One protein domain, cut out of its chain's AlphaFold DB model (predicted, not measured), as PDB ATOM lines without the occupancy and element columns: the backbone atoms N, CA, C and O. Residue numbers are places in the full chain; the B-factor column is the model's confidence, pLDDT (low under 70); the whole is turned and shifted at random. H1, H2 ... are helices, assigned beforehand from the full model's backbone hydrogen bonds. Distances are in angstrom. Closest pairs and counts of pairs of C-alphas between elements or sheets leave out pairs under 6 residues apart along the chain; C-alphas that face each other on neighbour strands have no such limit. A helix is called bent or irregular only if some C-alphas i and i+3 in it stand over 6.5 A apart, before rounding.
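What this domain is: This is residues 7 to 139 of the 276 residues of an uncharacterized protein of Ignisphaera aggregans (UniProt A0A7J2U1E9). One long helix, H8, runs through much of the domain's length, and other helices pack along it at crossing angles. The helical hairpin H3 and H4 crosses its later part, beside H5, while H1 and H7 pack on its beginning; the short H2 and H6 and the long stretch of residues 23 to 34 complete the picture. The printed part has 133 residues with eight named helices, H1 to H8 in order along the chain, and no named strand; the class is all helix. It is compact, with a radius of gyration of the C-alphas of 14.6 A and spans of 42 by 34 by 25 A.

How they stand to each other: The hub is H8, residues 114 to 137, which touches five helices. With its residues 126 to 137 it touches H4, residues 63 to 78, at a steep tilt of 62 degrees, the same way; the closest C-alphas, of Ala 74 and Ala 134, are 4.5 A apart. H3, residues 40 to 57, touches H8 at a steep tilt of 59 degrees, opposite ways, with Met 49 and Leu 123 closest at 6.2 A between C-alphas. H3 and H4 form a hairpin at a shallow tilt of 3 degrees, opposite ways; the closest C-alphas, of Ala 45 and Ile 73, are 6.1 A apart. H5, residues 82 to 92, touches H8 at a steep tilt of 39 degrees, opposite ways, with the C-alphas of Leu 92 and Leu 124 closest at 5.8 A. H1, residues 7 to 22, touches H8 with residues 8 to 13 alone, about perpendicular at 85 degrees; the closest C-alphas, of Val 9 and Val 120, are 6.4 A apart. H7, residues 103 to 109, touches H8 at a steep tilt of 55 degrees, opposite ways, the C-alphas of Ser 107 and His 114 being closest at 5.3 A. H2, residues 35 to 38, and H3 only just touch, only at the corner, with 3 pairs of C-alphas within 8 A; Phe 36 and Ala 43 have the closest, at 5.8 A. H6, residues 96 to 99, is close to H7 but not clearly touching, with the C-alphas of Pro 96 and Ile 103 closest at 6.5 A. H1 and H4 are apart. Every O i to N i+4 pair is within hydrogen-bond range in H1, H3, H4, H5 and H7, and 18 of 20 are in H8; H2 and H6 are too short for such a pair.

Where its parts are: H8 is 33.9 A long, from C-alpha 114 at (-31.936, -5.940, 53.902) to C-alpha 137 at (-40.322, -3.376, 21.167); it is only just irregular, C-alphas 132 and 135 being 6.9 A apart. H3 measures 25.9 A, H4 22.7 A, H5 15.7 A and H1 22.5 A, beginning at C-alpha 7 at (-24.748, 5.291, 44.113).

The domain as a whole: The C-alphas farthest apart, of Arg 108 and Gln 139, are 43.7 A apart. The printed part has no cut; the link from H1 to H2 is long and the others are tight. Mean pLDDT of the printed part is 89.4, and residues 137 to 139 are under 70.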
ATOM      1  N   ASN A   7     -26.023   5.736  43.555       91.56
ATOM      2  CA  ASN A   7     -24.748   5.291  44.113       91.56
ATOM      3  C   ASN A   7     -24.931   4.175  45.148       91.56
ATOM      4  O   ASN A   7     -24.174   3.204  45.123       91.56
ATOM      5  N   ASP A   8     -25.969   4.252  45.989       91.88
ATOM      6  CA  ASP A   8     -26.302   3.188  46.945       91.88
ATOM      7  C   ASP A   8     -26.551   1.840  46.248       91.88
ATOM      8  O   ASP A   8     -26.129   0.784  46.736       91.88
ATOM      9  N   VAL A   9     -27.241   1.870  45.104       92.44
ATOM     10  CA  VAL A   9     -27.520   0.678  44.294       92.44
ATOM     11  C   VAL A   9     -26.236   0.121  43.691       92.44
ATOM     12  O   VAL A   9     -25.986  -1.079  43.811       92.44
ATOM     13  N   VAL A  10     -25.403   0.973  43.083       93.44
ATOM     14  CA  VAL A  10     -24.121   0.553  42.493       93.44
ATOM     15  C   VAL A  10     -23.224  -0.092  43.546       93.44
ATOM     16  O   VAL A  10     -22.677  -1.171  43.319       93.44
ATOM     17  N   GLU A  11     -23.099   0.518  44.723       93.50
ATOM     18  CA  GLU A  11     -22.303  -0.041  45.818       93.50
ATOM     19  C   GLU A  11     -22.856  -1.376  46.317       93.50
ATOM     20  O   GLU A  11     -22.088  -2.310  46.551       93.50
ATOM     21  N   SER A  12     -24.181  -1.501  46.417       94.12
ATOM     22  CA  SER A  12     -24.828  -2.754  46.810       94.12
ATOM     23  C   SER A  12     -24.585  -3.865  45.784       94.12
ATOM     24  O   SER A  12     -24.238  -4.981  46.167       94.12
ATOM     25  N   LEU A  13     -24.687  -3.564  44.484       95.00
ATOM     26  CA  LEU A  13     -24.410  -4.510  43.396       95.00
ATOM     27  C   LEU A  13     -22.943  -4.958  43.382       95.00
ATOM     28  O   LEU A  13     -22.670  -6.155  43.310       95.00
ATOM     29  N   LEU A  14     -21.999  -4.023  43.520       94.38
ATOM     30  CA  LEU A  14     -20.568  -4.342  43.599       94.38
ATOM     31  C   LEU A  14     -20.239  -5.169  44.850       94.38
ATOM     32  O   LEU A  14     -19.415  -6.085  44.798       94.38
ATOM     33  N   LYS A  15     -20.903  -4.891  45.980       94.38
ATOM     34  CA  LYS A  15     -20.742  -5.670  47.213       94.38
ATOM     35  C   LYS A  15     -21.281  -7.091  47.061       94.38
ATOM     36  O   LYS A  15     -20.608  -8.027  47.491       94.38
ATOM     37  N   LEU A  16     -22.447  -7.260  46.432       94.38
ATOM     38  CA  LEU A  16     -23.016  -8.575  46.113       94.38
ATOM     39  C   LEU A  16     -22.099  -9.369  45.190       94.38
ATOM     40  O   LEU A  16     -21.769 -10.512  45.493       94.38
ATOM     41  N   HIS A  17     -21.633  -8.742  44.113       94.62
ATOM     42  CA  HIS A  17     -20.703  -9.350  43.169       94.62
ATOM     43  C   HIS A  17     -19.434  -9.862  43.866       94.62
ATOM     44  O   HIS A  17     -19.117 -11.051  43.786       94.62
ATOM     45  N   LYS A  18     -18.771  -9.004  44.654       93.69
ATOM     46  CA  LYS A  18     -17.590  -9.389  45.440       93.69
ATOM     47  C   LYS A  18     -17.898 -10.521  46.423       93.69
ATOM     48  O   LYS A  18     -17.094 -11.439  46.568       93.69
ATOM     49  N   CYS A  19     -19.036 -10.447  47.110       94.19
ATOM     50  CA  CYS A  19     -19.468 -11.450  48.081       94.19
ATOM     51  C   CYS A  19     -19.654 -12.830  47.435       94.19
ATOM     52  O   CYS A  19     -19.096 -13.812  47.922       94.19
ATOM     53  N   TYR A  20     -20.384 -12.902  46.321       94.19
ATOM     54  CA  TYR A  20     -20.626 -14.148  45.597       94.19
ATOM     55  C   TYR A  20     -19.353 -14.747  45.021       94.19
ATOM     56  O   TYR A  20     -19.166 -15.959  45.104       94.19
ATOM     57  N   ARG A  21     -18.436 -13.907  44.535       92.88
ATOM     58  CA  ARG A  21     -17.115 -14.356  44.092       92.88
ATOM     59  C   ARG A  21     -16.324 -15.011  45.225       92.88
ATOM     60  O   ARG A  21     -15.812 -16.109  45.067       92.88
ATOM     61  N   VAL A  22     -16.257 -14.367  46.394       91.81
ATOM     62  CA  VAL A  22     -15.554 -14.922  47.570       91.81
ATOM     63  C   VAL A  22     -16.189 -16.231  48.049       91.81
ATOM     64  O   VAL A  22     -15.491 -17.096  48.566       91.81
ATOM     65  N   GLN A  23     -17.499 -16.391  47.865       89.44
ATOM     66  CA  GLN A  23     -18.233 -17.603  48.233       89.44
ATOM     67  C   GLN A  23     -18.195 -18.704  47.163       89.44
ATOM     68  O   GLN A  23     -18.775 -19.763  47.385       89.44
ATOM     69  N   GLY A  24     -17.531 -18.479  46.023       88.56
ATOM     70  CA  GLY A  24     -17.449 -19.457  44.934       88.56
ATOM     71  C   GLY A  24     -18.743 -19.618  44.132       88.56
ATOM     72  O   GLY A  24     -18.897 -20.605  43.425       88.56
ATOM     73  N   PHE A  25     -19.683 -18.671  44.234       88.62
ATOM     74  CA  PHE A  25     -20.886 -18.644  43.393       88.62
ATOM     75  C   PHE A  25     -20.640 -18.001  42.022       88.62
ATOM     76  O   PHE A  25     -21.457 -18.162  41.121       88.62
ATOM     77  N   LEU A  26     -19.549 -17.245  41.876       87.50
ATOM     78  CA  LEU A  26     -19.129 -16.617  40.627       87.50
ATOM     79  C   LEU A  26     -17.642 -16.878  40.397       87.50
ATOM     80  O   LEU A  26     -16.822 -16.549  41.255       87.50
ATOM     81  N   ASP A  27     -17.310 -17.389  39.215       78.25
ATOM     82  CA  ASP A  27     -15.936 -17.771  38.871       78.25
ATOM     83  C   ASP A  27     -15.061 -16.580  38.451       78.25
ATOM     84  O   ASP A  27     -13.836 -16.648  38.525       78.25
ATOM     85  N   MET A  28     -15.672 -15.473  38.010       82.94
ATOM     86  CA  MET A  28     -14.963 -14.292  37.506       82.94
ATOM     87  C   MET A  28     -15.684 -12.976  37.820       82.94
ATOM     88  O   MET A  28     -16.843 -12.936  38.248       82.94
ATOM     89  N   ASP A  29     -14.984 -11.871  37.564       81.06
ATOM     90  CA  ASP A  29     -15.559 -10.535  37.620       81.06
ATOM     91  C   ASP A  29     -16.500 -10.312  36.428       81.06
ATOM     92  O   ASP A  29     -16.068 -10.221  35.282       81.06
ATOM     93  N   ILE A  30     -17.807 -10.258  36.702       85.88
ATOM     94  CA  ILE A  30     -18.845 -10.085  35.675       85.88
ATOM     95  C   ILE A  30     -19.322  -8.635  35.552       85.88
ATOM     96  O   ILE A  30     -19.909  -8.278  34.532       85.88
ATOM     97  N   ILE A  31     -19.075  -7.801  36.567       88.31
ATOM     98  CA  ILE A  31     -19.391  -6.371  36.551       88.31
ATOM     99  C   ILE A  31     -18.279  -5.559  37.211       88.31
ATOM    100  O   ILE A  31     -17.788  -5.918  38.279       88.31
ATOM    101  N   ASN A  32     -17.934  -4.424  36.607       84.94
ATOM    102  CA  ASN A  32     -16.968  -3.478  37.152       84.94
ATOM    103  C   ASN A  32     -17.605  -2.105  37.360       84.94
ATOM    104  O   ASN A  32     -18.533  -1.709  36.660       84.94
ATOM    105  N   ARG A  33     -17.055  -1.318  38.293       85.12
ATOM    106  CA  ARG A  33     -17.525   0.054  38.553       85.12
ATOM    107  C   ARG A  33     -17.492   0.929  37.289       85.12
ATOM    108  O   ARG A  33     -18.395   1.731  37.095       85.12
ATOM    109  N   VAL A  34     -16.493   0.742  36.424       85.19
ATOM    110  CA  VAL A  34     -16.366   1.466  35.145       85.19
ATOM    111  C   VAL A  34     -17.557   1.202  34.222       85.19
ATOM    112  O   VAL A  34     -18.001   2.122  33.545       85.19
ATOM    113  N   ASP A  35     -18.128  -0.005  34.247       87.06
ATOM    114  CA  ASP A  35     -19.243  -0.367  33.370       87.06
ATOM    115  C   ASP A  35     -20.486   0.493  33.615       87.06
ATOM    116  O   ASP A  35     -21.189   0.832  32.667       87.06
ATOM    117  N   PHE A  36     -20.725   0.899  34.866       86.94
ATOM    118  CA  PHE A  36     -21.832   1.789  35.233       86.94
ATOM    119  C   PHE A  36     -21.655   3.216  34.701       86.94
ATOM    120  O   PHE A  36     -22.628   3.961  34.619       86.94
ATOM    121  N   PHE A  37     -20.429   3.599  34.334       83.19
ATOM    122  CA  PHE A  37     -20.103   4.932  33.830       83.19
ATOM    123  C   PHE A  37     -19.799   4.954  32.338       83.19
ATOM    124  O   PHE A  37     -19.855   6.019  31.744       83.19
ATOM    125  N   SER A  38     -19.481   3.813  31.727       86.88
ATOM    126  CA  SER A  38     -19.153   3.721  30.303       86.88
ATOM    127  C   SER A  38     -20.316   3.231  29.436       86.88
ATOM    128  O   SER A  38     -20.166   3.149  28.221       86.88
ATOM    129  N   LYS A  39     -21.454   2.859  30.042       91.81
ATOM    130  CA  LYS A  39     -22.639   2.310  29.359       91.81
ATOM    131  C   LYS A  39     -23.858   3.199  29.620       91.81
ATOM    132  O   LYS A  39     -24.644   2.918  30.529       91.81
ATOM    133  N   PRO A  40     -23.982   4.322  28.896       90.19
ATOM    134  CA  PRO A  40     -24.905   5.389  29.259       90.19
ATOM    135  C   PRO A  40     -26.373   4.966  29.184       90.19
ATOM    136  O   PRO A  40     -27.145   5.330  30.066       90.19
ATOM    137  N   ARG A  41     -26.790   4.172  28.191       91.75
ATOM    138  CA  ARG A  41     -28.203   3.779  28.059       91.75
ATOM    139  C   ARG A  41     -28.582   2.755  29.128       91.75
ATOM    140  O   ARG A  41     -29.624   2.898  29.764       91.75
ATOM    141  N   ALA A  42     -27.715   1.787  29.411       93.06
ATOM    142  CA  ALA A  42     -27.880   0.858  30.523       93.06
ATOM    143  C   ALA A  42     -27.953   1.598  31.870       93.06
ATOM    144  O   ALA A  42     -28.828   1.308  32.685       93.06
ATOM    145  N   ALA A  43     -27.084   2.586  32.093       92.38
ATOM    146  CA  ALA A  43     -27.077   3.376  33.320       92.38
ATOM    147  C   ALA A  43     -28.367   4.198  33.494       92.38
ATOM    148  O   ALA A  43     -28.953   4.184  34.578       92.38
ATOM    149  N   LEU A  44     -28.852   4.850  32.431       92.75
ATOM    150  CA  LEU A  44     -30.121   5.587  32.447       92.75
ATOM    151  C   LEU A  44     -31.335   4.659  32.618       92.75
ATOM    152  O   LEU A  44     -32.277   5.019  33.319       92.75
ATOM    153  N   ALA A  45     -31.310   3.453  32.042       93.75
ATOM    154  CA  ALA A  45     -32.353   2.448  32.253       93.75
ATOM    155  C   ALA A  45     -32.421   1.995  33.723       93.75
ATOM    156  O   ALA A  45     -33.509   1.907  34.294       93.75
ATOM    157  N   LEU A  46     -31.265   1.767  34.357       94.69
ATOM    158  CA  LEU A  46     -31.184   1.450  35.787       94.69
ATOM    159  C   LEU A  46     -31.707   2.603  36.654       94.69
ATOM    160  O   LEU A  46     -32.480   2.360  37.580       94.69
ATOM    161  N   ALA A  47     -31.329   3.845  36.337       93.69
ATOM    162  CA  ALA A  47     -31.806   5.041  37.033       93.69
ATOM    163  C   ALA A  47     -33.332   5.195  36.935       93.69
ATOM    164  O   ALA A  47     -34.009   5.383  37.947       93.69
ATOM    165  N   ALA A  48     -33.888   5.043  35.730       93.12
ATOM    166  CA  ALA A  48     -35.328   5.101  35.506       93.12
ATOM    167  C   ALA A  48     -36.066   4.008  36.295       93.12
ATOM    168  O   ALA A  48     -37.072   4.293  36.942       93.12
ATOM    169  N   MET A  49     -35.543   2.778  36.332       94.00
ATOM    170  CA  MET A  49     -36.165   1.703  37.109       94.00
ATOM    171  C   MET A  49     -36.059   1.886  38.620       94.00
ATOM    172  O   MET A  49     -37.009   1.593  39.349       94.00
ATOM    173  N   LEU A  50     -34.940   2.411  39.111       94.19
ATOM    174  CA  LEU A  50     -34.801   2.765  40.520       94.19
ATOM    175  C   LEU A  50     -35.833   3.823  40.928       94.19
ATOM    176  O   LEU A  50     -36.476   3.720  41.976       94.19
ATOM    177  N   TRP A  51     -36.037   4.814  40.068       93.00
ATOM    178  CA  TRP A  51     -37.050   5.840  40.258       93.00
ATOM    179  C   TRP A  51     -38.475   5.266  40.264       93.00
ATOM    180  O   TRP A  51     -39.241   5.572  41.181       93.00
ATOM    181  N   VAL A  52     -38.799   4.353  39.341       91.88
ATOM    182  CA  VAL A  52     -40.072   3.603  39.337       91.88
ATOM    183  C   VAL A  52     -40.298   2.886  40.667       91.88
ATOM    184  O   VAL A  52     -41.368   3.015  41.263       91.88
ATOM    185  N   ILE A  53     -39.288   2.186  41.194       92.88
ATOM    186  CA  ILE A  53     -39.382   1.506  42.496       92.88
ATOM    187  C   ILE A  53     -39.698   2.502  43.614       92.88
ATOM    188  O   ILE A  53     -40.543   2.230  44.471       92.88
ATOM    189  N   ASN A  54     -39.038   3.660  43.617       91.12
ATOM    190  CA  ASN A  54     -39.255   4.688  44.629       91.12
ATOM    191  C   ASN A  54     -40.656   5.313  44.540       91.12
ATOM    192  O   ASN A  54     -41.270   5.552  45.584       91.12
ATOM    193  N   LEU A  55     -41.195   5.520  43.336       90.12
ATOM    194  CA  LEU A  55     -42.574   5.979  43.147       90.12
ATOM    195  C   LEU A  55     -43.605   4.922  43.555       90.12
ATOM    196  O   LEU A  55     -44.581   5.250  44.232       90.12
ATOM    197  N   ALA A  56     -43.370   3.656  43.205       90.25
ATOM    198  CA  ALA A  56     -44.256   2.549  43.548       90.25
ATOM    199  C   ALA A  56     -44.357   2.358  45.071       90.25
ATOM    200  O   ALA A  56     -45.453   2.213  45.603       90.25
ATOM    201  N   LYS A  57     -43.242   2.465  45.809       90.50
ATOM    202  CA  LYS A  57     -43.247   2.435  47.289       90.50
ATOM    203  C   LYS A  57     -44.092   3.539  47.924       90.50
ATOM    204  O   LYS A  57     -44.569   3.373  49.042       90.50
ATOM    205  N   ARG A  58     -44.216   4.681  47.245       89.44
ATOM    206  CA  ARG A  58     -45.014   5.832  47.686       89.44
ATOM    207  C   ARG A  58     -46.461   5.762  47.184       89.44
ATOM    208  O   ARG A  58     -47.210   6.696  47.434       89.44
ATOM    209  N   ASN A  59     -46.843   4.683  46.492       87.56
ATOM    210  CA  ASN A  59     -48.144   4.507  45.842       87.56
ATOM    211  C   ASN A  59     -48.498   5.645  44.866       87.56
ATOM    212  O   ASN A  59     -49.666   5.990  44.715       87.56
ATOM    213  N   ILE A  60     -47.491   6.247  44.221       88.81
ATOM    214  CA  ILE A  60     -47.690   7.337  43.247       88.81
ATOM    215  C   ILE A  60     -48.048   6.776  41.866       88.81
ATOM    216  O   ILE A  60     -48.789   7.408  41.119       88.81
ATOM    217  N   ILE A  61     -47.523   5.596  41.536       87.38
ATOM    218  CA  ILE A  61     -47.749   4.916  40.258       87.38
ATOM    219  C   ILE A  61     -48.360   3.534  40.487       87.38
ATOM    220  O   ILE A  61     -48.050   2.867  41.479       87.38
ATOM    221  N   GLY A  62     -49.225   3.114  39.567       86.31
ATOM    222  CA  GLY A  62     -49.839   1.788  39.559       86.31
ATOM    223  C   GLY A  62     -49.102   0.797  38.655       86.31
ATOM    224  O   GLY A  62     -48.162   1.138  37.940       86.31
ATOM    225  N   TYR A  63     -49.570  -0.452  38.640       86.75
ATOM    226  CA  TYR A  63     -48.996  -1.510  37.798       86.75
ATOM    227  C   TYR A  63     -49.027  -1.171  36.297       86.75
ATOM    228  O   TYR A  63     -48.065  -1.437  35.583       86.75
ATOM    229  N   SER A  64     -50.100  -0.537  35.816       83.38
ATOM    230  CA  SER A  64     -50.207  -0.100  34.417       83.38
ATOM    231  C   SER A  64     -49.112   0.890  34.021       83.38
ATOM    232  O   SER A  64     -48.611   0.821  32.900       83.38
ATOM    233  N   ASP A  65     -48.724   1.780  34.936       85.50
ATOM    234  CA  ASP A  65     -47.674   2.770  34.699       85.50
ATOM    235  C   ASP A  65     -46.300   2.098  34.660       85.50
ATOM    236  O   ASP A  65     -45.487   2.413  33.794       85.50
ATOM    237  N   ILE A  66     -46.062   1.125  35.548       89.00
ATOM    238  CA  ILE A  66     -44.829   0.324  35.560       89.00
ATOM    239  C   ILE A  66     -44.650  -0.381  34.213       89.00
ATOM    240  O   ILE A  66     -43.609  -0.218  33.581       89.00
ATOM    241  N   VAL A  67     -45.684  -1.074  33.722       86.69
ATOM    242  CA  VAL A  67     -45.638  -1.775  32.426       86.69
ATOM    243  C   VAL A  67     -45.411  -0.804  31.261       86.69
ATOM    244  O   VAL A  67     -44.682  -1.118  30.317       86.69
ATOM    245  N   ALA A  68     -46.019   0.385  31.298       83.81
ATOM    246  CA  ALA A  68     -45.782   1.407  30.280       83.81
ATOM    247  C   ALA A  68     -44.315   1.874  30.282       83.81
ATOM    248  O   ALA A  68     -43.688   1.956  29.225       83.81
ATOM    249  N   ILE A  69     -43.742   2.111  31.465       86.88
ATOM    250  CA  ILE A  69     -42.343   2.525  31.619       86.88
ATOM    251  C   ILE A  69     -41.380   1.402  31.196       86.88
ATOM    252  O   ILE A  69     -40.417   1.673  30.482       86.88
ATOM    253  N   GLU A  70     -41.662   0.141  31.533       89.44
ATOM    254  CA  GLU A  70     -40.887  -1.021  31.071       89.44
ATOM    255  C   GLU A  70     -40.813  -1.095  29.544       89.44
ATOM    256  O   GLU A  70     -39.733  -1.270  28.980       89.44
ATOM    257  N   ARG A  71     -41.943  -0.897  28.856       86.31
ATOM    258  CA  ARG A  71     -41.995  -0.891  27.386       86.31
ATOM    259  C   ARG A  71     -41.199   0.260  26.776       86.31
ATOM    260  O   ARG A  71     -40.519   0.061  25.767       86.31
ATOM    261  N   ARG A  72     -41.251   1.447  27.385       86.12
ATOM    262  CA  ARG A  72     -40.452   2.607  26.957       86.12
ATOM    263  C   ARG A  72     -38.959   2.354  27.128       86.12
ATOM    264  O   ARG A  72     -38.206   2.506  26.170       86.12
ATOM    265  N   ILE A  73     -38.541   1.859  28.294       90.88
ATOM    266  CA  ILE A  73     -37.144   1.481  28.544       90.88
ATOM    267  C   ILE A  73     -36.699   0.386  27.564       90.88
ATOM    268  O   ILE A  73     -35.593   0.461  27.036       90.88
ATOM    269  N   ALA A  74     -37.552  -0.592  27.254       90.19
ATOM    270  CA  ALA A  74     -37.239  -1.632  26.276       90.19
ATOM    271  C   ALA A  74     -36.991  -1.047  24.871       90.19
ATOM    272  O   ALA A  74     -35.978  -1.359  24.247       90.19
ATOM    273  N   SER A  75     -37.860  -0.144  24.404       86.50
ATOM    274  CA  SER A  75     -37.689   0.586  23.134       86.50
ATOM    275  C   SER A  75     -36.434   1.471  23.125       86.50
ATOM    276  O   SER A  75     -35.705   1.546  22.133       86.50
ATOM    277  N   PHE A  76     -36.127   2.110  24.253       88.31
ATOM    278  CA  PHE A  76     -34.897   2.875  24.428       88.31
ATOM    279  C   PHE A  76     -33.653   1.982  24.320       88.31
ATOM    280  O   PHE A  76     -32.700   2.328  23.613       88.31
ATOM    281  N   LEU A  77     -33.681   0.811  24.962       89.75
ATOM    282  CA  LEU A  77     -32.564  -0.127  24.990       89.75
ATOM    283  C   LEU A  77     -32.323  -0.839  23.658       89.75
ATOM    284  O   LEU A  77     -31.177  -1.169  23.365       89.75
ATOM    285  N   VAL A  78     -33.347  -1.008  22.821       85.94
ATOM    286  CA  VAL A  78     -33.220  -1.537  21.450       85.94
ATOM    287  C   VAL A  78     -32.190  -0.770  20.613       85.94
ATOM    288  O   VAL A  78     -31.506  -1.356  19.781       85.94
ATOM    289  N   LYS A  79     -32.068   0.540  20.837       83.12
ATOM    290  CA  LYS A  79     -31.125   1.409  20.122       83.12
ATOM    291  C   LYS A  79     -29.701   1.376  20.722       83.12
ATOM    292  O   LYS A  79     -28.880   2.204  20.334       83.12
ATOM    293  N   SER A  80     -29.433   0.521  21.714       84.88
ATOM    294  CA  SER A  80     -28.137   0.441  22.411       84.88
ATOM    295  C   SER A  80     -27.179  -0.527  21.733       84.88
ATOM    296  O   SER A  80     -27.598  -1.469  21.062       84.88
ATOM    297  N   ASP A  81     -25.890  -0.348  22.008       87.38
ATOM    298  CA  ASP A  81     -24.870  -1.306  21.602       87.38
ATOM    299  C   ASP A  81     -25.052  -2.650  22.327       87.38
ATOM    300  O   ASP A  81     -25.515  -2.721  23.471       87.38
ATOM    301  N   ALA A  82     -24.630  -3.740  21.680       89.31
ATOM    302  CA  ALA A  82     -24.748  -5.091  22.236       89.31
ATOM    303  C   ALA A  82     -24.064  -5.235  23.611       89.31
ATOM    304  O   ALA A  82     -24.558  -5.964  24.472       89.31
ATOM    305  N   SER A  83     -22.971  -4.500  23.836       91.81
ATOM    306  CA  SER A  83     -22.224  -4.488  25.099       91.81
ATOM    307  C   SER A  83     -23.030  -3.913  26.272       91.81
ATOM    308  O   SER A  83     -22.839  -4.336  27.415       91.81
ATOM    309  N   GLU A  84     -23.956  -2.983  26.014       92.69
ATOM    310  CA  GLU A  84     -24.845  -2.420  27.033       92.69
ATOM    311  C   GLU A  84     -25.877  -3.452  27.492       92.69
ATOM    312  O   GLU A  84     -26.083  -3.653  28.691       92.69
ATOM    313  N   ILE A  85     -26.467  -4.177  26.540       92.12
ATOM    314  CA  ILE A  85     -27.413  -5.261  26.826       92.12
ATOM    315  C   ILE A  85     -26.716  -6.428  27.531       92.12
ATOM    316  O   ILE A  85     -27.266  -7.004  28.470       92.12
ATOM    317  N   GLU A  86     -25.501  -6.780  27.109       92.94
ATOM    318  CA  GLU A  86     -24.705  -7.824  27.757       92.94
ATOM    319  C   GLU A  86     -24.391  -7.470  29.216       92.94
ATOM    320  O   GLU A  86     -24.506  -8.320  30.097       92.94
ATOM    321  N   PHE A  87     -24.065  -6.207  29.497       94.44
ATOM    322  CA  PHE A  87     -23.857  -5.739  30.865       94.44
ATOM    323  C   PHE A  87     -25.110  -5.877  31.732       94.44
ATOM    324  O   PHE A  87     -25.022  -6.409  32.840       94.44
ATOM    325  N   LEU A  88     -26.280  -5.475  31.228       94.88
ATOM    326  CA  LEU A  88     -27.529  -5.655  31.969       94.88
ATOM    327  C   LEU A  88     -27.830  -7.142  32.217       94.88
ATOM    328  O   LEU A  88     -28.253  -7.500  33.312       94.88
ATOM    329  N   LYS A  89     -27.548  -8.028  31.252       93.44
ATOM    330  CA  LYS A  89     -27.675  -9.484  31.443       93.44
ATOM    331  C   LYS A  89     -26.729 -10.010  32.525       93.44
ATOM    332  O   LYS A  89     -27.171 -10.782  33.370       93.44
ATOM    333  N   LYS A  90     -25.468  -9.562  32.547       93.06
ATOM    334  CA  LYS A  90     -24.503  -9.915  33.605       93.06
ATOM    335  C   LYS A  90     -24.979  -9.452  34.981       93.06
ATOM    336  O   LYS A  90     -24.847 -10.198  35.944       93.06
ATOM    337  N   LEU A  91     -25.604  -8.276  35.084       93.94
ATOM    338  CA  LEU A  91     -26.206  -7.821  36.344       93.94
ATOM    339  C   LEU A  91     -27.291  -8.776  36.864       93.94
ATOM    340  O   LEU A  91     -27.382  -8.981  38.072       93.94
ATOM    341  N   LEU A  92     -28.077  -9.400  35.980       94.12
ATOM    342  CA  LEU A  92     -29.119 -10.351  36.387       94.12
ATOM    343  C   LEU A  92     -28.561 -11.614  37.056       94.12
ATOM    344  O   LEU A  92     -29.287 -12.254  37.822       94.12
ATOM    345  N   GLU A  93     -27.299 -11.973  36.813       91.50
ATOM    346  CA  GLU A  93     -26.628 -13.089  37.500       91.50
ATOM    347  C   GLU A  93     -26.440 -12.828  39.004       91.50
ATOM    348  O   GLU A  93     -26.271 -13.762  39.781       91.50
ATOM    349  N   LEU A  94     -26.557 -11.572  39.455       92.88
ATOM    350  CA  LEU A  94     -26.503 -11.216  40.877       92.88
ATOM    351  C   LEU A  94     -27.823 -11.459  41.623       92.88
ATOM    352  O   LEU A  94     -27.910 -11.224  42.832       92.88
ATOM    353  N   THR A  95     -28.863 -11.925  40.933       92.62
ATOM    354  CA  THR A  95     -30.153 -12.212  41.566       92.62
ATOM    355  C   THR A  95     -30.027 -13.452  42.465       92.62
ATOM    356  O   THR A  95     -29.740 -14.531  41.944       92.62
ATOM    357  N   PRO A  96     -30.303 -13.367  43.786       89.75
ATOM    358  CA  PRO A  96     -30.131 -14.493  44.716       89.75
ATOM    359  C   PRO A  96     -30.828 -15.787  44.287       89.75
ATOM    360  O   PRO A  96     -30.276 -16.874  44.445       89.75
ATOM    361  N   SER A  97     -32.019 -15.678  43.691       88.00
ATOM    362  CA  SER A  97     -32.804 -16.832  43.249       88.00
ATOM    363  C   SER A  97     -32.124 -17.649  42.150       88.00
ATOM    364  O   SER A  97     -32.340 -18.856  42.091       88.00
ATOM    365  N   ARG A  98     -31.267 -17.039  41.316       84.75
ATOM    366  CA  ARG A  98     -30.490 -17.770  40.297       84.75
ATOM    367  C   ARG A  98     -29.387 -18.629  40.911       84.75
ATOM    368  O   ARG A  98     -28.984 -19.613  40.308       84.75
ATOM    369  N   LEU A  99     -28.957 -18.281  42.121       83.81
ATOM    370  CA  LEU A  99     -27.945 -18.995  42.896       83.81
ATOM    371  C   LEU A  99     -28.566 -19.929  43.951       83.81
ATOM    372  O   LEU A  99     -27.844 -20.518  44.750       83.81
ATOM    373  N   GLY A 100     -29.901 -20.044  43.995       85.62
ATOM    374  CA  GLY A 100     -30.610 -20.833  45.008       85.62
ATOM    375  C   GLY A 100     -30.514 -20.257  46.426       85.62
ATOM    376  O   GLY A 100     -30.638 -21.000  47.397       85.62
ATOM    377  N   LEU A 101     -30.270 -18.948  46.561       88.25
ATOM    378  CA  LEU A 101     -30.076 -18.275  47.845       88.25
ATOM    379  C   LEU A 101     -31.313 -17.480  48.271       88.25
ATOM    380  O   LEU A 101     -31.956 -16.809  47.460       88.25
ATOM    381  N   ASP A 102     -31.604 -17.488  49.573       91.06
ATOM    382  CA  ASP A 102     -32.620 -16.620  50.160       91.06
ATOM    383  C   ASP A 102     -32.065 -15.217  50.471       91.06
ATOM    384  O   ASP A 102     -30.897 -15.028  50.828       91.06
ATOM    385  N   ILE A 103     -32.931 -14.208  50.354       91.62
ATOM    386  CA  ILE A 103     -32.568 -12.788  50.498       91.62
ATOM    387  C   ILE A 103     -32.015 -12.487  51.898       91.62
ATOM    388  O   ILE A 103     -31.087 -11.690  52.045       91.62
ATOM    389  N   THR A 104     -32.561 -13.123  52.934       91.81
ATOM    390  CA  THR A 104     -32.158 -12.890  54.326       91.81
ATOM    391  C   THR A 104     -30.738 -13.389  54.574       91.81
ATOM    392  O   THR A 104     -29.924 -12.673  55.165       91.81
ATOM    393  N   SER A 105     -30.406 -14.577  54.073       90.44
ATOM    394  CA  SER A 105     -29.056 -15.130  54.119       90.44
ATOM    395  C   SER A 105     -28.079 -14.274  53.331       90.44
ATOM    396  O   SER A 105     -27.006 -13.973  53.848       90.44
ATOM    397  N   VAL A 106     -28.440 -13.829  52.122       93.06
ATOM    398  CA  VAL A 106     -27.572 -12.953  51.317       93.06
ATOM    399  C   VAL A 106     -27.315 -11.627  52.029       93.06
ATOM    400  O   VAL A 106     -26.162 -11.220  52.147       93.06
ATOM    401  N   SER A 107     -28.353 -10.982  52.569       93.38
ATOM    402  CA  SER A 107     -28.223  -9.728  53.321       93.38
ATOM    403  C   SER A 107     -27.227  -9.864  54.477       93.38
ATOM    404  O   SER A 107     -26.312  -9.048  54.598       93.38
ATOM    405  N   ARG A 108     -27.330 -10.939  55.272       91.25
ATOM    406  CA  ARG A 108     -26.414 -11.205  56.393       91.25
ATOM    407  C   ARG A 108     -24.997 -11.525  55.921       91.25
ATOM    408  O   ARG A 108     -24.046 -10.919  56.404       91.25
ATOM    409  N   ARG A 109     -24.850 -12.452  54.971       91.12
ATOM    410  CA  ARG A 109     -23.544 -12.932  54.486       91.12
ATOM    411  C   ARG A 109     -22.758 -11.849  53.758       91.12
ATOM    412  O   ARG A 109     -21.557 -11.724  53.957       91.12
ATOM    413  N   CYS A 110     -23.437 -11.068  52.927       92.50
ATOM    414  CA  CYS A 110     -22.824  -9.994  52.154       92.50
ATOM    415  C   CYS A 110     -22.832  -8.655  52.899       92.50
ATOM    416  O   CYS A 110     -22.362  -7.657  52.357       92.50
ATOM    417  N   MET A 111     -23.349  -8.618  54.134       92.69
ATOM    418  CA  MET A 111     -23.494  -7.417  54.963       92.69
ATOM    419  C   MET A 111     -24.169  -6.255  54.214       92.69
ATOM    420  O   MET A 111     -23.758  -5.101  54.342       92.69
ATOM    421  N   VAL A 112     -25.150  -6.553  53.365       92.88
ATOM    422  CA  VAL A 112     -25.952  -5.546  52.658       92.88
ATOM    423  C   VAL A 112     -27.216  -5.329  53.474       92.88
ATOM    424  O   VAL A 112     -27.856  -6.301  53.877       92.88
ATOM    425  N   ASP A 113     -27.579  -4.068  53.709       92.81
ATOM    426  CA  ASP A 113     -28.846  -3.735  54.359       92.81
ATOM    427  C   ASP A 113     -30.013  -4.452  53.661       92.81
ATOM    428  O   ASP A 113     -30.106  -4.462  52.431       92.81
ATOM    429  N   HIS A 114     -30.886  -5.085  54.447       91.94
ATOM    430  CA  HIS A 114     -31.936  -5.940  53.902       91.94
ATOM    431  C   HIS A 114     -32.896  -5.155  53.003       91.94
ATOM    432  O   HIS A 114     -33.277  -5.643  51.940       91.94
ATOM    433  N   GLN A 115     -33.243  -3.922  53.384       90.31
ATOM    434  CA  GLN A 115     -34.151  -3.088  52.604       90.31
ATOM    435  C   GLN A 115     -33.510  -2.667  51.276       90.31
ATOM    436  O   GLN A 115     -34.151  -2.795  50.231       90.31
ATOM    437  N   LYS A 116     -32.234  -2.252  51.296       91.25
ATOM    438  CA  LYS A 116     -31.472  -1.965  50.066       91.25
ATOM    439  C   LYS A 116     -31.380  -3.195  49.162       91.25
ATOM    440  O   LYS A 116     -31.570  -3.080  47.954       91.25
ATOM    441  N   LEU A 117     -31.142  -4.379  49.730       92.62
ATOM    442  CA  LEU A 117     -31.072  -5.620  48.959       92.62
ATOM    443  C   LEU A 117     -32.411  -5.961  48.292       92.62
ATOM    444  O   LEU A 117     -32.431  -6.335  47.121       92.62
ATOM    445  N   VAL A 118     -33.532  -5.801  49.001       92.44
ATOM    446  CA  VAL A 118     -34.873  -5.991  48.424       92.44
ATOM    447  C   VAL A 118     -35.095  -5.052  47.236       92.44
ATOM    448  O   VAL A 118     -35.646  -5.473  46.219       92.44
ATOM    449  N   ASP A 119     -34.644  -3.803  47.331       92.31
ATOM    450  CA  ASP A 119     -34.772  -2.829  46.246       92.31
ATOM    451  C   ASP A 119     -33.891  -3.169  45.045       92.31
ATOM    452  O   ASP A 119     -34.361  -3.107  43.911       92.31
ATOM    453  N   VAL A 120     -32.653  -3.612  45.284       94.19
ATOM    454  CA  VAL A 120     -31.761  -4.125  44.233       94.19
ATOM    455  C   VAL A 120     -32.394  -5.319  43.520       94.19
ATOM    456  O   VAL A 120     -32.370  -5.389  42.298       94.19
ATOM    457  N   ILE A 121     -33.018  -6.244  44.247       93.56
ATOM    458  CA  ILE A 121     -33.664  -7.415  43.638       93.56
ATOM    459  C   ILE A 121     -34.890  -7.006  42.821       93.56
ATOM    460  O   ILE A 121     -35.078  -7.504  41.713       93.56
ATOM    461  N   LYS A 122     -35.711  -6.079  43.329       94.31
ATOM    462  CA  LYS A 122     -36.823  -5.504  42.557       94.31
ATOM    463  C   LYS A 122     -36.317  -4.845  41.276       94.31
ATOM    464  O   LYS A 122     -36.897  -5.078  40.222       94.31
ATOM    465  N   LEU A 123     -35.216  -4.098  41.354       95.81
ATOM    466  CA  LEU A 123     -34.572  -3.475  40.198       95.81
ATOM    467  C   LEU A 123     -34.134  -4.520  39.171       95.81
ATOM    468  O   LEU A 123     -34.491  -4.402  38.004       95.81
ATOM    469  N   LEU A 124     -33.416  -5.561  39.597       95.31
ATOM    470  CA  LEU A 124     -32.978  -6.637  38.702       95.31
ATOM    471  C   LEU A 124     -34.167  -7.362  38.057       95.31
ATOM    472  O   LEU A 124     -34.119  -7.668  36.868       95.31
ATOM    473  N   ASN A 125     -35.258  -7.577  38.794       94.31
ATOM    474  CA  ASN A 125     -36.476  -8.166  38.236       94.31
ATOM    475  C   ASN A 125     -37.129  -7.260  37.180       94.31
ATOM    476  O   ASN A 125     -37.453  -7.751  36.105       94.31
ATOM    477  N   LEU A 126     -37.257  -5.952  37.428       94.88
ATOM    478  CA  LEU A 126     -37.785  -5.015  36.423       94.88
ATOM    479  C   LEU A 126     -36.888  -4.958  35.175       94.88
ATOM    480  O   LEU A 126     -37.373  -4.969  34.050       94.88
ATOM    481  N   ILE A 127     -35.563  -4.963  35.350       95.38
ATOM    482  CA  ILE A 127     -34.613  -4.997  34.227       95.38
ATOM    483  C   ILE A 127     -34.723  -6.304  33.435       95.38
ATOM    484  O   ILE A 127     -34.621  -6.290  32.208       95.38
ATOM    485  N   LYS A 128     -34.962  -7.433  34.107       94.88
ATOM    486  CA  LYS A 128     -35.223  -8.712  33.441       94.88
ATOM    487  C   LYS A 128     -36.458  -8.625  32.543       94.88
ATOM    488  O   LYS A 128     -36.385  -9.082  31.402       94.88
ATOM    489  N   GLU A 129     -37.545  -8.023  33.023       93.56
ATOM    490  CA  GLU A 129     -38.756  -7.820  32.218       93.56
ATOM    491  C   GLU A 129     -38.508  -6.864  31.044       93.56
ATOM    492  O   GLU A 129     -38.866  -7.154  29.908       93.56
ATOM    493  N   VAL A 130     -37.774  -5.772  31.248       93.06
ATOM    494  CA  VAL A 130     -37.370  -4.879  30.149       93.06
ATOM    495  C   VAL A 130     -36.589  -5.616  29.058       93.06
ATOM    496  O   VAL A 130     -36.863  -5.443  27.869       93.06
ATOM    497  N   ILE A 131     -35.603  -6.433  29.441       91.81
ATOM    498  CA  ILE A 131     -34.794  -7.197  28.481       91.81
ATOM    499  C   ILE A 131     -35.663  -8.211  27.733       91.81
ATOM    500  O   ILE A 131     -35.440  -8.425  26.541       91.81
ATOM    501  N   SER A 132     -36.648  -8.822  28.401       90.31
ATOM    502  CA  SER A 132     -37.577  -9.766  27.765       90.31
ATOM    503  C   SER A 132     -38.498  -9.072  26.749       90.31
ATOM    504  O   SER A 132     -38.841  -9.667  25.727       90.31
ATOM    505  N   LEU A 133     -38.826  -7.795  26.977       86.62
ATOM    506  CA  LEU A 133     -39.648  -6.966  26.092       86.62
ATOM    507  C   LEU A 133     -38.874  -6.352  24.913       86.62
ATOM    508  O   LEU A 133     -39.480  -6.070  23.878       86.62
ATOM    509  N   ALA A 134     -37.557  -6.148  25.022       79.12
ATOM    510  CA  ALA A 134     -36.750  -5.482  23.989       79.12
ATOM    511  C   ALA A 134     -36.855  -6.112  22.576       79.12
ATOM    512  O   ALA A 134     -37.001  -5.362  21.608       79.12
ATOM    513  N   PRO A 135     -36.877  -7.451  22.401       72.12
ATOM    514  CA  PRO A 135     -37.097  -8.068  21.089       72.12
ATOM    515  C   PRO A 135     -38.453  -7.713  20.459       72.12
ATOM    516  O   PRO A 135     -38.562  -7.634  19.238       72.12
ATOM    517  N   ILE A 136     -39.477  -7.479  21.286       72.19
ATOM    518  CA  ILE A 136     -40.856  -7.181  20.868       72.19
ATOM    519  C   ILE A 136     -41.015  -5.678  20.586       72.19
ATOM    520  O   ILE A 136     -41.719  -5.282  19.657       72.19
ATOM    521  N   ALA A 137     -40.304  -4.830  21.334       62.81
ATOM    522  CA  ALA A 137     -40.322  -3.376  21.167       62.81
ATOM    523  C   ALA A 137     -39.828  -2.919  19.780       62.81
ATOM    524  O   ALA A 137     -40.299  -1.909  19.270       62.81
ATOM    525  N   ASN A 138     -38.959  -3.692  19.119       56.25
ATOM    526  CA  ASN A 138     -38.539  -3.439  17.732       56.25
ATOM    527  C   ASN A 138     -39.700  -3.437  16.718       56.25
ATOM    528  O   ASN A 138     -39.604  -2.801  15.672       56.25
ATOM    529  N   GLN A 139     -40.786  -4.158  17.009       53.00
ATOM    530  CA  GLN A 139     -41.932  -4.315  16.106       53.00
ATOM    531  C   GLN A 139     -43.045  -3.301  16.385       53.00
ATOM    532  O   GLN A 139     -43.846  -2.993  15.506       53.00
TER     533      GLN A 139